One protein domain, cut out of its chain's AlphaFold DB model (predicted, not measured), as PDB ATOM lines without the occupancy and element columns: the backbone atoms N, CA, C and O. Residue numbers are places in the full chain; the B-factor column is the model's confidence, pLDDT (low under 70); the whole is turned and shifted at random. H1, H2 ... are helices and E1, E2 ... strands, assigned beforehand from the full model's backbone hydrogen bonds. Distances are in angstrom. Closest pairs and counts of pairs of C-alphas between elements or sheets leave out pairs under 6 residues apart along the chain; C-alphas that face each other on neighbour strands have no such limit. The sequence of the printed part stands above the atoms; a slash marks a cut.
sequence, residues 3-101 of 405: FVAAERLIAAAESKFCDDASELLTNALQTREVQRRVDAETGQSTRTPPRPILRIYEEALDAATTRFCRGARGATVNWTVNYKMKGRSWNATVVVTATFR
ATOM      1  N   PHE A   3     147.798 101.284 113.330       48.84
ATOM      2  CA  PHE A   3     147.092 101.243 112.033       48.84
ATOM      3  C   PHE A   3     146.015 102.342 111.909       48.84
ATOM      4  O   PHE A   3     145.940 103.048 110.909       48.84
ATOM      5  N   VAL A   4     145.287 102.589 113.004       57.91
ATOM      6  CA  VAL A   4     144.311 103.687 113.133       57.91
ATOM      7  C   VAL A   4     144.963 105.064 112.919       57.91
ATOM      8  O   VAL A   4     144.295 106.007 112.506       57.91
ATOM      9  N   ALA A   5     146.267 105.209 113.175       58.88
ATOM     10  CA  ALA A   5     146.966 106.470 112.948       58.88
ATOM     11  C   ALA A   5     147.143 106.772 111.449       58.88
ATOM     12  O   ALA A   5     147.007 107.927 111.061       58.88
ATOM     13  N   ALA A   6     147.380 105.761 110.607       57.88
ATOM     14  CA  ALA A   6     147.515 105.953 109.160       57.88
ATOM     15  C   ALA A   6     146.177 106.346 108.516       57.88
ATOM     16  O   ALA A   6     146.116 107.329 107.783       57.88
ATOM     17  N   GLU A   7     145.086 105.655 108.865       66.19
ATOM     18  CA  GLU A   7     143.739 106.010 108.392       66.19
ATOM     19  C   GLU A   7     143.330 107.423 108.825       66.19
ATOM     20  O   GLU A   7     142.774 108.181 108.032       66.19
ATOM     21  N   ARG A   8     143.670 107.823 110.058       67.94
ATOM     22  CA  ARG A   8     143.440 109.194 110.543       67.94
ATOM     23  C   ARG A   8     144.238 110.237 109.769       67.94
ATOM     24  O   ARG A   8     143.706 111.308 109.497       67.94
ATOM     25  N   LEU A   9     145.493 109.949 109.424       64.38
ATOM     26  CA  LEU A   9     146.324 110.864 108.634       64.38
ATOM     27  C   LEU A   9     145.778 111.033 107.213       64.38
ATOM     28  O   LEU A   9     145.764 112.149 106.701       64.38
ATOM     29  N   ILE A  10     145.287 109.952 106.605       68.62
ATOM     30  CA  ILE A  10     144.661 109.990 105.278       68.62
ATOM     31  C   ILE A  10     143.358 110.785 105.331       68.62
ATOM     32  O   ILE A  10     143.198 111.713 104.548       68.62
ATOM     33  N   ALA A  11     142.478 110.505 106.294       71.44
ATOM     34  CA  ALA A  11     141.228 111.246 106.460       71.44
ATOM     35  C   ALA A  11     141.470 112.746 106.719       71.44
ATOM     36  O   ALA A  11     140.794 113.599 106.148       71.44
ATOM     37  N   ALA A  12     142.474 113.087 107.535       69.88
ATOM     38  CA  ALA A  12     142.865 114.478 107.768       69.88
ATOM     39  C   ALA A  12     143.369 115.157 106.484       69.88
ATOM     40  O   ALA A  12     143.096 116.332 106.248       69.88
ATOM     41  N   ALA A  13     144.085 114.418 105.642       67.69
ATOM     42  CA  ALA A  13     144.588 114.921 104.380       67.69
ATOM     43  C   ALA A  13     143.497 115.069 103.302       67.69
ATOM     44  O   ALA A  13     143.512 116.055 102.568       67.69
ATOM     45  N   GLU A  14     142.538 114.137 103.236       75.69
ATOM     46  CA  GLU A  14     141.335 114.229 102.394       75.69
ATOM     47  C   GLU A  14     140.497 115.464 102.777       75.69
ATOM     48  O   GLU A  14     140.089 116.231 101.901       75.69
ATOM     49  N   SER A  15     140.300 115.699 104.082       79.00
ATOM     50  CA  SER A  15     139.616 116.894 104.596       79.00
ATOM     51  C   SER A  15     140.354 118.167 104.196       79.00
ATOM     52  O   SER A  15     139.763 119.052 103.586       79.00
ATOM     53  N   LYS A  16     141.667 118.227 104.455       76.12
ATOM     54  CA  LYS A  16     142.478 119.399 104.122       76.12
ATOM     55  C   LYS A  16     142.482 119.699 102.620       76.12
ATOM     56  O   LYS A  16     142.442 120.859 102.238       76.12
ATOM     57  N   PHE A  17     142.481 118.678 101.761       78.19
ATOM     58  CA  PHE A  17     142.328 118.876 100.318       78.19
ATOM     59  C   PHE A  17     141.001 119.564  99.975       78.19
ATOM     60  O   PHE A  17     140.986 120.480  99.156       78.19
ATOM     61  N   CYS A  18     139.893 119.137 100.588       79.94
ATOM     62  CA  CYS A  18     138.584 119.749 100.354       79.94
ATOM     63  C   CYS A  18     138.545 121.199 100.855       79.94
ATOM     64  O   CYS A  18     137.979 122.055 100.172       79.94
ATOM     65  N   ASP A  19     139.179 121.482 101.994       81.12
ATOM     66  CA  ASP A  19     139.280 122.830 102.560       81.12
ATOM     67  C   ASP A  19     140.106 123.756 101.652       81.12
ATOM     68  O   ASP A  19     139.607 124.796 101.215       81.12
ATOM     69  N   ASP A  20     141.318 123.332 101.271       78.94
ATOM     70  CA  ASP A  20     142.214 124.083 100.384       78.94
ATOM     71  C   ASP A  20     141.551 124.325  99.009       78.94
ATOM     72  O   ASP A  20     141.628 125.416  98.439       78.94
ATOM     73  N   ALA A  21     140.849 123.321  98.468       81.75
ATOM     74  CA  ALA A  21     140.111 123.442  97.211       81.75
ATOM     75  C   ALA A  21     138.932 124.421  97.327       81.75
ATOM     76  O   ALA A  21     138.723 125.248  96.436       81.75
ATOM     77  N   SER A  22     138.178 124.354  98.426       85.06
ATOM     78  CA  SER A  22     137.059 125.264  98.700       85.06
ATOM     79  C   SER A  22     137.537 126.709  98.800       85.06
ATOM     80  O   SER A  22     136.920 127.606  98.218       85.06
ATOM     81  N   GLU A  23     138.662 126.938  99.480       85.00
ATOM     82  CA  GLU A  23     139.281 128.255  99.596       85.00
ATOM     83  C   GLU A  23     139.747 128.778  98.231       85.00
ATOM     84  O   GLU A  23     139.409 129.900  97.854       85.00
ATOM     85  N   LEU A  24     140.462 127.964  97.449       84.38
ATOM     86  CA  LEU A  24     140.952 128.361  96.125       84.38
ATOM     87  C   LEU A  24     139.817 128.714  95.159       84.38
ATOM     88  O   LEU A  24     139.881 129.753  94.497       84.38
ATOM     89  N   LEU A  25     138.778 127.877  95.083       86.00
ATOM     90  CA  LEU A  25     137.629 128.139  94.215       86.00
ATOM     91  C   LEU A  25     136.836 129.357  94.700       86.00
ATOM     92  O   LEU A  25     136.456 130.197  93.887       86.00
ATOM     93  N   THR A  26     136.657 129.523  96.014       88.06
ATOM     94  CA  THR A  26     136.013 130.720  96.580       88.06
ATOM     95  C   THR A  26     136.800 131.988  96.247       88.06
ATOM     96  O   THR A  26     136.221 132.966  95.772       88.06
ATOM     97  N   ASN A  27     138.123 131.968  96.409       87.00
ATOM     98  CA  ASN A  27     138.988 133.100  96.083       87.00
ATOM     99  C   ASN A  27     138.935 133.450  94.591       87.00
ATOM    100  O   ASN A  27     138.958 134.631  94.245       87.00
ATOM    101  N   ALA A  28     138.809 132.454  93.707       86.44
ATOM    102  CA  ALA A  28     138.636 132.682  92.274       86.44
ATOM    103  C   ALA A  28     137.322 133.423  91.959       86.44
ATOM    104  O   ALA A  28     137.327 134.377  91.174       86.44
ATOM    105  N   LEU A  29     136.219 133.049  92.619       87.31
ATOM    106  CA  LEU A  29     134.921 133.718  92.458       87.31
ATOM    107  C   LEU A  29     134.882 135.123  93.073       87.31
ATOM    108  O   LEU A  29     134.109 135.965  92.624       87.31
ATOM    109  N   GLN A  30     135.712 135.392  94.081       88.00
ATOM    110  CA  GLN A  30     135.778 136.682  94.778       88.00
ATOM    111  C   GLN A  30     136.861 137.624  94.230       88.00
ATOM    112  O   GLN A  30     137.169 138.659  94.830       88.00
ATOM    113  N   THR A  31     137.457 137.297  93.081       90.38
ATOM    114  CA  THR A  31     138.422 138.184  92.428       90.38
ATOM    115  C   THR A  31     137.784 139.523  92.048       90.38
ATOM    116  O   THR A  31     136.611 139.607  91.685       90.38
ATOM    117  N   ARG A  32     138.580 140.603  92.079       87.81
ATOM    118  CA  ARG A  32     138.108 141.962  91.739       87.81
ATOM    119  C   ARG A  32     137.483 142.051  90.346       87.81
ATOM    120  O   ARG A  32     136.597 142.870  90.132       87.81
ATOM    121  N   GLU A  33     137.973 141.255  89.401       88.56
ATOM    122  CA  GLU A  33     137.454 141.207  88.036       88.56
ATOM    123  C   GLU A  33     136.065 140.567  87.981       88.56
ATOM    124  O   GLU A  33     135.140 141.178  87.448       88.56
ATOM    125  N   VAL A  34     135.900 139.384  88.588       87.94
ATOM    126  CA  VAL A  34     134.600 138.704  88.678       87.94
ATOM    127  C   VAL A  34     133.603 139.589  89.415       87.94
ATOM    128  O   VAL A  34     132.505 139.813  88.915       87.94
ATOM    129  N   GLN A  35     134.013 140.191  90.533       87.81
ATOM    130  CA  GLN A  35     133.139 141.067  91.304       87.81
ATOM    131  C   GLN A  35     132.708 142.306  90.510       87.81
ATOM    132  O   GLN A  35     131.537 142.663  90.534       87.81
ATOM    133  N   ARG A  36     133.609 142.914  89.725       87.25
ATOM    134  CA  ARG A  36     133.267 144.040  88.841       87.25
ATOM    135  C   ARG A  36     132.254 143.640  87.767       87.25
ATOM    136  O   ARG A  36     131.363 144.425  87.460       87.25
ATOM    137  N   ARG A  37     132.393 142.441  87.192       87.75
ATOM    138  CA  ARG A  37     131.442 141.904  86.206       87.75
ATOM    139  C   ARG A  37     130.079 141.632  86.843       87.75
ATOM    140  O   ARG A  37     129.067 141.952  86.238       87.75
ATOM    141  N   VAL A  38     130.057 141.102  88.065       86.31
ATOM    142  CA  VAL A  38     128.826 140.883  88.840       86.31
ATOM    143  C   VAL A  38     128.157 142.208  89.204       86.31
ATOM    144  O   VAL A  38     126.953 142.332  89.047       86.31
ATOM    145  N   ASP A  39     128.920 143.214  89.632       83.62
ATOM    146  CA  ASP A  39     128.389 144.533  90.000       83.62
ATOM    147  C   ASP A  39     127.852 145.314  88.787       83.62
ATOM    148  O   ASP A  39     126.966 146.157  88.936       83.62
ATOM    149  N   ALA A  40     128.377 145.035  87.588       83.81
ATOM    150  CA  ALA A  40     127.851 145.564  86.332       83.81
ATOM    151  C   ALA A  40     126.488 144.946  85.964       83.81
ATOM    152  O   ALA A  40     125.687 145.588  85.283       83.81
ATOM    153  N   GLU A  41     126.205 143.734  86.448       75.81
ATOM    154  CA  GLU A  41     124.937 143.037  86.253       75.81
ATOM    155  C   GLU A  41     123.954 143.366  87.391       75.81
ATOM    156  O   GLU A  41     124.008 142.825  88.487       75.81
ATOM    157  N   THR A  42     123.033 144.286  87.098       61.38
ATOM    158  CA  THR A  42     121.795 144.657  87.822       61.38
ATOM    159  C   THR A  42     121.671 144.342  89.329       61.38
ATOM    160  O   THR A  42     121.490 143.200  89.751       61.38
ATOM    161  N   GLY A  43     121.537 145.406  90.134       56.06
ATOM    162  CA  GLY A  43     121.240 145.388  91.577       56.06
ATOM    163  C   GLY A  43     119.801 145.008  91.961       56.06
ATOM    164  O   GLY A  43     119.162 145.719  92.740       56.06
ATOM    165  N   GLN A  44     119.267 143.911  91.420       57.53
ATOM    166  CA  GLN A  44     117.986 143.359  91.866       57.53
ATOM    167  C   GLN A  44     118.189 142.461  93.094       57.53
ATOM    168  O   GLN A  44     118.941 141.489  93.064       57.53
ATOM    169  N   SER A  45     117.490 142.781  94.186       55.56
ATOM    170  CA  SER A  45     117.485 141.992  95.423       55.56
ATOM    171  C   SER A  45     116.544 140.791  95.298       55.56
ATOM    172  O   SER A  45     115.472 140.753  95.902       55.56
ATOM    173  N   THR A  46     116.921 139.812  94.484       64.06
ATOM    174  CA  THR A  46     116.212 138.533  94.368       64.06
ATOM    175  C   THR A  46     116.723 137.519  95.398       64.06
ATOM    176  O   THR A  46     117.833 137.632  95.912       64.06
ATOM    177  N   ARG A  47     115.908 136.508  95.739       65.44
ATOM    178  CA  ARG A  47     116.297 135.442  96.691       65.44
ATOM    179  C   ARG A  47     117.364 134.499  96.118       65.44
ATOM    180  O   ARG A  47     118.111 133.890  96.875       65.44
ATOM    181  N   THR A  48     117.436 134.403  94.793       70.75
ATOM    182  CA  THR A  48     118.435 133.657  94.022       70.75
ATOM    183  C   THR A  48     119.106 134.583  93.006       70.75
ATOM    184  O   THR A  48     118.455 135.526  92.544       70.75
ATOM    185  N   PRO A  49     120.380 134.348  92.639       77.69
ATOM    186  CA  PRO A  49     121.061 135.192  91.668       77.69
ATOM    187  C   PRO A  49     120.360 135.120  90.300       77.69
ATOM    188  O   PRO A  49     119.985 134.028  89.861       77.69
ATOM    189  N   PRO A  50     120.187 136.254  89.603       81.44
ATOM    190  CA  PRO A  50     119.736 136.282  88.216       81.44
ATOM    191  C   PRO A  50     120.644 135.453  87.293       81.44
ATOM    192  O   PRO A  50     121.850 135.354  87.519       81.44
ATOM    193  N   ARG A  51     120.086 134.915  86.197       84.69
ATOM    194  CA  ARG A  51     120.838 134.119  85.200       84.69
ATOM    195  C   ARG A  51     122.136 134.781  84.694       84.69
ATOM    196  O   ARG A  51     123.120 134.056  84.576       84.69
ATOM    197  N   PRO A  52     122.190 136.101  84.419       84.88
ATOM    198  CA  PRO A  52     123.438 136.757  84.013       84.88
ATOM    199  C   PRO A  52     124.553 136.634  85.061       84.88
ATOM    200  O   PRO A  52     125.689 136.312  84.721       84.88
ATOM    201  N   ILE A  53     124.206 136.797  86.341       84.25
ATOM    202  CA  ILE A  53     125.140 136.674  87.468       84.25
ATOM    203  C   ILE A  53     125.599 135.220  87.634       84.25
ATOM    204  O   ILE A  53     126.788 134.975  87.834       84.25
ATOM    205  N   LEU A  54     124.683 134.252  87.497       85.56
ATOM    206  CA  LEU A  54     125.030 132.827  87.523       85.56
ATOM    207  C   LEU A  54     126.055 132.482  86.442       85.56
ATOM    208  O   LEU A  54     127.061 131.859  86.759       85.56
ATOM    209  N   ARG A  55     125.861 132.965  85.208       87.81
ATOM    210  CA  ARG A  55     126.779 132.685  84.096       87.81
ATOM    211  C   ARG A  55     128.192 133.205  84.361       87.81
ATOM    212  O   ARG A  55     129.162 132.521  84.058       87.81
ATOM    213  N   ILE A  56     128.321 134.391  84.962       86.75
ATOM    214  CA  ILE A  56     129.628 134.960  85.326       86.75
ATOM    215  C   ILE A  56     130.338 134.074  86.356       86.75
ATOM    216  O   ILE A  56     131.534 133.812  86.219       86.75
ATOM    217  N   TYR A  57     129.616 133.600  87.376       88.19
ATOM    218  CA  TYR A  57     130.186 132.688  88.366       88.19
ATOM    219  C   TYR A  57     130.511 131.315  87.778       88.19
ATOM    220  O   TYR A  57     131.558 130.772  88.107       88.19
ATOM    221  N   GLU A  58     129.664 130.768  86.904       88.75
ATOM    222  CA  GLU A  58     129.903 129.496  86.210       88.75
ATOM    223  C   GLU A  58     131.153 129.565  85.325       88.75
ATOM    224  O   GLU A  58     132.005 128.689  85.424       88.75
ATOM    225  N   GLU A  59     131.322 130.630  84.534       88.94
ATOM    226  CA  GLU A  59     132.518 130.851  83.705       88.94
ATOM    227  C   GLU A  59     133.797 130.947  84.561       88.94
ATOM    228  O   GLU A  59     134.822 130.339  84.243       88.94
ATOM    229  N   ALA A  60     133.745 131.700  85.666       87.56
ATOM    230  CA  ALA A  60     134.877 131.840  86.580       87.56
ATOM    231  C   ALA A  60     135.208 130.520  87.294       87.56
ATOM    232  O   ALA A  60     136.384 130.189  87.478       87.56
ATOM    233  N   LEU A  61     134.178 129.760  87.674       87.62
ATOM    234  CA  LEU A  61     134.324 128.467  88.324       87.62
ATOM    235  C   LEU A  61     134.899 127.432  87.363       87.62
ATOM    236  O   LEU A  61     135.841 126.748  87.733       87.62
ATOM    237  N   ASP A  62     134.403 127.350  86.129       85.88
ATOM    238  CA  ASP A  62     134.894 126.403  85.123       85.88
ATOM    239  C   ASP A  62     136.375 126.648  84.788       85.88
ATOM    240  O   ASP A  62     137.187 125.718  84.749       85.88
ATOM    241  N   ALA A  63     136.774 127.919  84.672       84.50
ATOM    242  CA  ALA A  63     138.173 128.300  84.495       84.50
ATOM    243  C   ALA A  63     139.047 127.906  85.704       84.50
ATOM    244  O   ALA A  63     140.156 127.378  85.533       84.50
ATOM    245  N   ALA A  64     138.560 128.137  86.927       83.44
ATOM    246  CA  ALA A  64     139.270 127.800  88.161       83.44
ATOM    247  C   ALA A  64     139.383 126.280  88.365       83.44
ATOM    248  O   ALA A  64     140.472 125.768  88.633       83.44
ATOM    249  N   THR A  65     138.288 125.553  88.151       79.94
ATOM    250  CA  THR A  65     138.209 124.094  88.209       79.94
ATOM    251  C   THR A  65     139.120 123.463  87.168       79.94
ATOM    252  O   THR A  65     139.917 122.598  87.510       79.94
ATOM    253  N   THR A  66     139.102 123.927  85.916       78.56
ATOM    254  CA  THR A  66     139.991 123.406  84.865       78.56
ATOM    255  C   THR A  66     141.465 123.560  85.247       78.56
ATOM    256  O   THR A  66     142.286 122.677  84.978       78.56
ATOM    257  N   ARG A  67     141.824 124.668  85.904       74.25
ATOM    258  CA  ARG A  67     143.187 124.908  86.392       74.25
ATOM    259  C   ARG A  67     143.546 124.004  87.573       74.25
ATOM    260  O   ARG A  67     144.669 123.509  87.618       74.25
ATOM    261  N   PHE A  68     142.610 123.784  88.492       72.50
ATOM    262  CA  PHE A  68     142.789 122.948  89.678       72.50
ATOM    263  C   PHE A  68     142.840 121.449  89.335       72.50
ATOM    264  O   PHE A  68     143.791 120.750  89.688       72.50
ATOM    265  N   CYS A  69     141.875 120.957  88.558       66.38
ATOM    266  CA  CYS A  69     141.717 119.544  88.220       66.38
ATOM    267  C   CYS A  69     142.838 118.987  87.330       66.38
ATOM    268  O   CYS A  69     143.075 117.781  87.351       66.38
ATOM    269  N   ARG A  70     143.599 119.827  86.607       64.69
ATOM    270  CA  ARG A  70     144.791 119.370  85.855       64.69
ATOM    271  C   ARG A  70     145.846 118.692  86.734       64.69
ATOM    272  O   ARG A  70     146.594 117.862  86.226       64.69
ATOM    273  N   GLY A  71     145.914 119.038  88.021       58.25
ATOM    274  CA  GLY A  71     146.823 118.406  88.985       58.25
ATOM    275  C   GLY A  71     146.224 117.202  89.714       58.25
ATOM    276  O   GLY A  71     146.945 116.491  90.405       58.25
ATOM    277  N   ALA A  72     144.921 116.958  89.565       59.84
ATOM    278  CA  ALA A  72     144.152 116.120  90.469       59.84
ATOM    279  C   ALA A  72     143.838 114.723  89.891       59.84
ATOM    280  O   ALA A  72     142.678 114.344  89.728       59.84
ATOM    281  N   ARG A  73     144.870 113.937  89.553       60.09
ATOM    282  CA  ARG A  73     144.694 112.584  88.984       60.09
ATOM    283  C   ARG A  73     144.218 111.589  90.046       60.09
ATOM    284  O   ARG A  73     145.012 111.213  90.889       60.09
ATOM    285  N   GLY A  74     142.958 111.143  89.984       64.06
ATOM    286  CA  GLY A  74     142.415 110.090  90.868       64.06
ATOM    287  C   GLY A  74     141.344 110.537  91.876       64.06
ATOM    288  O   GLY A  74     140.809 109.699  92.605       64.06
ATOM    289  N   ALA A  75     140.990 111.828  91.894       71.69
ATOM    290  CA  ALA A  75     139.920 112.383  92.718       71.69
ATOM    291  C   ALA A  75     138.796 112.907  91.825       71.69
ATOM    292  O   ALA A  75     139.035 113.667  90.886       71.69
ATOM    293  N   THR A  76     137.563 112.522  92.138       78.12
ATOM    294  CA  THR A  76     136.371 113.123  91.540       78.12
ATOM    295  C   THR A  76     135.922 114.250  92.452       78.12
ATOM    296  O   THR A  76     135.489 114.007  93.580       78.12
ATOM    297  N   VAL A  77     136.081 115.481  91.976       81.19
ATOM    298  CA  VAL A  77     135.756 116.699  92.716       81.19
ATOM    299  C   VAL A  77     134.344 117.129  92.339       81.19
ATOM    300  O   VAL A  77     134.064 117.366  91.170       81.19
ATOM    301  N   ASN A  78     133.474 117.241  93.335       83.88
ATOM    302  CA  ASN A  78     132.167 117.874  93.227       83.88
ATOM    303  C   ASN A  78     132.185 119.174  94.028       83.88
ATOM    304  O   ASN A  78     132.937 119.317  94.994       83.88
ATOM    305  N   TRP A  79     131.346 120.130  93.653       86.94
ATOM    306  CA  TRP A  79     131.250 121.400  94.360       86.94
ATOM    307  C   TRP A  79     129.812 121.891  94.430       86.94
ATOM    308  O   TRP A  79     129.013 121.686  93.519       86.94
ATOM    309  N   THR A  80     129.522 122.599  95.514       87.88
ATOM    310  CA  THR A  80     128.257 123.290  95.740       87.88
ATOM    311  C   THR A  80     128.550 124.766  95.950       87.88
ATOM    312  O   THR A  80     129.375 125.124  96.792       87.88
ATOM    313  N   VAL A  81     127.880 125.630  95.188       89.69
ATOM    314  CA  VAL A  81     128.040 127.084  95.292       89.69
ATOM    315  C   VAL A  81     126.924 127.661  96.156       89.69
ATOM    316  O   VAL A  81     125.742 127.439  95.898       89.69
ATOM    317  N   ASN A  82     127.303 128.426  97.175       89.44
ATOM    318  CA  ASN A  82     126.398 129.164  98.040       89.44
ATOM    319  C   ASN A  82     126.454 130.646  97.683       89.44
ATOM    320  O   ASN A  82     127.513 131.270  97.729       89.44
ATOM    321  N   TYR A  83     125.302 131.226  97.368       88.00
ATOM    322  CA  TYR A  83     125.197 132.634  97.006       88.00
ATOM    323  C   TYR A  83     124.627 133.445  98.162       88.00
ATOM    324  O   TYR A  83     123.620 133.071  98.768       88.00
ATOM    325  N   LYS A  84     125.244 134.590  98.451       86.44
ATOM    326  CA  LYS A  84     124.774 135.524  99.471       86.44
ATOM    327  C   LYS A  84     124.902 136.958  98.978       86.44
ATOM    328  O   LYS A  84     125.966 137.387  98.545       86.44
ATOM    329  N   MET A  85     123.823 137.718  99.109       81.50
ATOM    330  CA  MET A  85     123.841 139.164  98.909       81.50
ATOM    331  C   MET A  85     124.610 139.852 100.044       81.50
ATOM    332  O   MET A  85     124.331 139.625 101.226       81.50
ATOM    333  N   LYS A  86     125.561 140.720  99.692       79.44
ATOM    334  CA  LYS A  86     126.291 141.597 100.613       79.44
ATOM    335  C   LYS A  86     126.131 143.045 100.143       79.44
ATOM    336  O   LYS A  86     126.824 143.511  99.243       79.44
ATOM    337  N   GLY A  87     125.190 143.768 100.748       79.88
ATOM    338  CA  GLY A  87     124.820 145.113 100.302       79.88
ATOM    339  C   GLY A  87     124.053 145.067  98.978       79.88
ATOM    340  O   GLY A  87     122.960 144.514  98.931       79.88
ATOM    341  N   ARG A  88     124.626 145.645  97.913       77.19
ATOM    342  CA  ARG A  88     124.054 145.652  96.547       77.19
ATOM    343  C   ARG A  88     124.705 144.640  95.600       77.19
ATOM    344  O   ARG A  88     124.431 144.669  94.408       77.19
ATOM    345  N   SER A  89     125.581 143.793  96.129       77.44
ATOM    346  CA  SER A  89     126.440 142.918  95.347       77.44
ATOM    347  C   SER A  89     126.269 141.464  95.773       77.44
ATOM    348  O   SER A  89     126.074 141.175  96.960       77.44
ATOM    349  N   TRP A  90     126.335 140.547  94.811       83.56
ATOM    350  CA  TRP A  90     126.331 139.114  95.080       83.56
ATOM    351  C   TRP A  90     127.739 138.639  95.430       83.56
ATOM    352  O   TRP A  90     128.731 139.100  94.872       83.56
ATOM    353  N   ASN A  91     127.818 137.710  96.376       85.88
ATOM    354  CA  ASN A  91     129.031 136.980  96.708       85.88
ATOM    355  C   ASN A  91     128.731 135.478  96.619       85.88
ATOM    356  O   ASN A  91     127.651 135.036  97.021       85.88
ATOM    357  N   ALA A  92     129.678 134.714  96.084       87.31
ATOM    358  CA  ALA A  92     129.607 133.268  95.976       87.31
ATOM    359  C   ALA A  92     130.719 132.624  96.814       87.31
ATOM    360  O   ALA A  92     131.883 133.018  96.727       87.31
ATOM    361  N   THR A  93     130.359 131.619  97.609       88.62
ATOM    362  CA  THR A  93     131.305 130.731  98.292       88.62
ATOM    363  C   THR A  93     131.136 129.313  97.782       88.62
ATOM    364  O   THR A  93     130.027 128.882  97.472       88.62
ATOM    365  N   VAL A  94     132.237 128.579  97.673       89.00
ATOM    366  CA  VAL A  94     132.248 127.223  97.123       89.00
ATOM    367  C   VAL A  94     132.600 126.246  98.228       89.00
ATOM    368  O   VAL A  94     133.584 126.442  98.934       89.00
ATOM    369  N   VAL A  95     131.798 125.191  98.364       88.25
ATOM    370  CA  VAL A  95     132.112 124.040  99.211       88.25
ATOM    371  C   VAL A  95     132.428 122.865  98.305       88.25
ATOM    372  O   VAL A  95     131.599 122.463  97.488       88.25
ATOM    373  N   VAL A  96     133.629 122.322  98.448       85.94
ATOM    374  CA  VAL A  96     134.122 121.195  97.662       85.94
ATOM    375  C   VAL A  96     133.931 119.896  98.435       85.94
ATOM    376  O   VAL A  96     134.246 119.801  99.616       85.94
ATOM    377  N   THR A  97     133.439 118.874  97.741       84.62
ATOM    378  CA  THR A  97     133.421 117.485  98.211       84.62
ATOM    379  C   THR A  97     134.141 116.612  97.199       84.62
ATOM    380  O   THR A  97     133.751 116.536  96.036       84.62
ATOM    381  N   ALA A  98     135.204 115.941  97.632       81.50
ATOM    382  CA  ALA A  98     135.971 115.043  96.783       81.50
ATOM    383  C   ALA A  98     135.716 113.582  97.161       81.50
ATOM    384  O   ALA A  98     135.633 113.231  98.336       81.50
ATOM    385  N   THR A  99     135.618 112.723  96.149       80.00
ATOM    386  CA  THR A  99     135.690 111.270  96.324       80.00
ATOM    387  C   THR A  99     136.983 110.772  95.703       80.00
ATOM    388  O   THR A  99     137.312 111.110  94.565       80.00
ATOM    389  N   PHE A 100     137.744 109.994  96.464       78.06
ATOM    390  CA  PHE A 100     139.052 109.512  96.043       78.06
ATOM    391  C   PHE A 100     138.968 108.045  95.650       78.06
ATOM    392  O   PHE A 100     138.339 107.235  96.340       78.06
ATOM    393  N   ARG A 101     139.617 107.686  94.540       74.06
ATOM    394  CA  ARG A 101     139.713 106.288  94.131       74.06
ATOM    395  C   ARG A 101     140.601 105.529  95.116       74.06
ATOM    396  O   ARG A 101     141.767 105.872  95.312       74.06
TER     397      ARG A 101
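Overview. This is residues 3 to 101 of the 405 residues of the protein "LysM domain-containing protein" of Pseudorhodobacter sp. E13 (UniProt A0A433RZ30). A long, two-stranded hairpin, E1 and E2, runs along the body, and the second part of the long helix H1, residues 14 to 29, packs on its strand E2. H3 touches the far end of H1 and passes close to both strands, H2 folds back onto H3 near the turn of the strand hairpin, and residues 3 to 13 of H1 stick out beyond the body as a free arm. You have 99 printed residues with three named helices and two named strands, in the order H1, H2, H3, E1, E2. The sheet has the order E1 - E2, antiparallel, and the class is mixed, helices and strands. The whole is a loose rod, with a radius of gyration of the C-alphas of 16.0 A and spans of 55 by 24 by 20 A.

Along the chain. Find C-alpha 75 at (139.920, 112.383, 92.718); from there E1 runs through residues 75 to 86, 33.2 A long. E2, residues 89 to 100, runs back over 35.7 A to C-alpha 100 at (139.052, 109.512, 96.043). For H1, residues 3 to 29, start at C-alpha 3 at (147.092, 101.243, 112.033) and go 39.8 A to C-alpha 29. H2 holds residues 32 to 40, and H3 residues 51 to 69 over 25.6 A.

Arrangement. Look first at the hairpin E1 and E2, whose directions stand at 162 degrees. N 80 and O 95 are 2.9 A apart and N 84 and O 91 2.8 A, both within hydrogen-bond range. H1 and E2 have 20 pairs of C-alphas within 8 A, and the closest are those of Thr 26 and Thr 93, 5.0 A apart. H1 and E1 are near each other. With residues 25 to 29 alone H1 touches H3, closest at the C-alphas of Leu 29 and Ala 60, 6.2 A, at a steep tilt of 44 degrees, opposite ways. H3 comes closest to E2 at the C-alphas of Tyr 57 and Ala 92, 7.7 A. H2 and H3 form a helical hairpin with a shallow tilt of 17 degrees; the C-alphas of Val 38 and Ile 53 are closest, 5.8 A. H2 and E1 are apart. In H1, H2 and H3 every O i to N i+4 pair is within hydrogen-bond range.

Size, cuts and confidence. Look for the two farthest C-alphas at Phe 3 and Thr 42, 55.8 A apart. Without residues 3 to 13, which stand free, the body spans 43 by 20 by 19 A. The printed part has no cut, and no link is long. In the B-factor column the mean pLDDT of the printed part is 78.6; it is under 70 at residues 3 to 10, 12 to 13, 42 to 47 and 69 to 74.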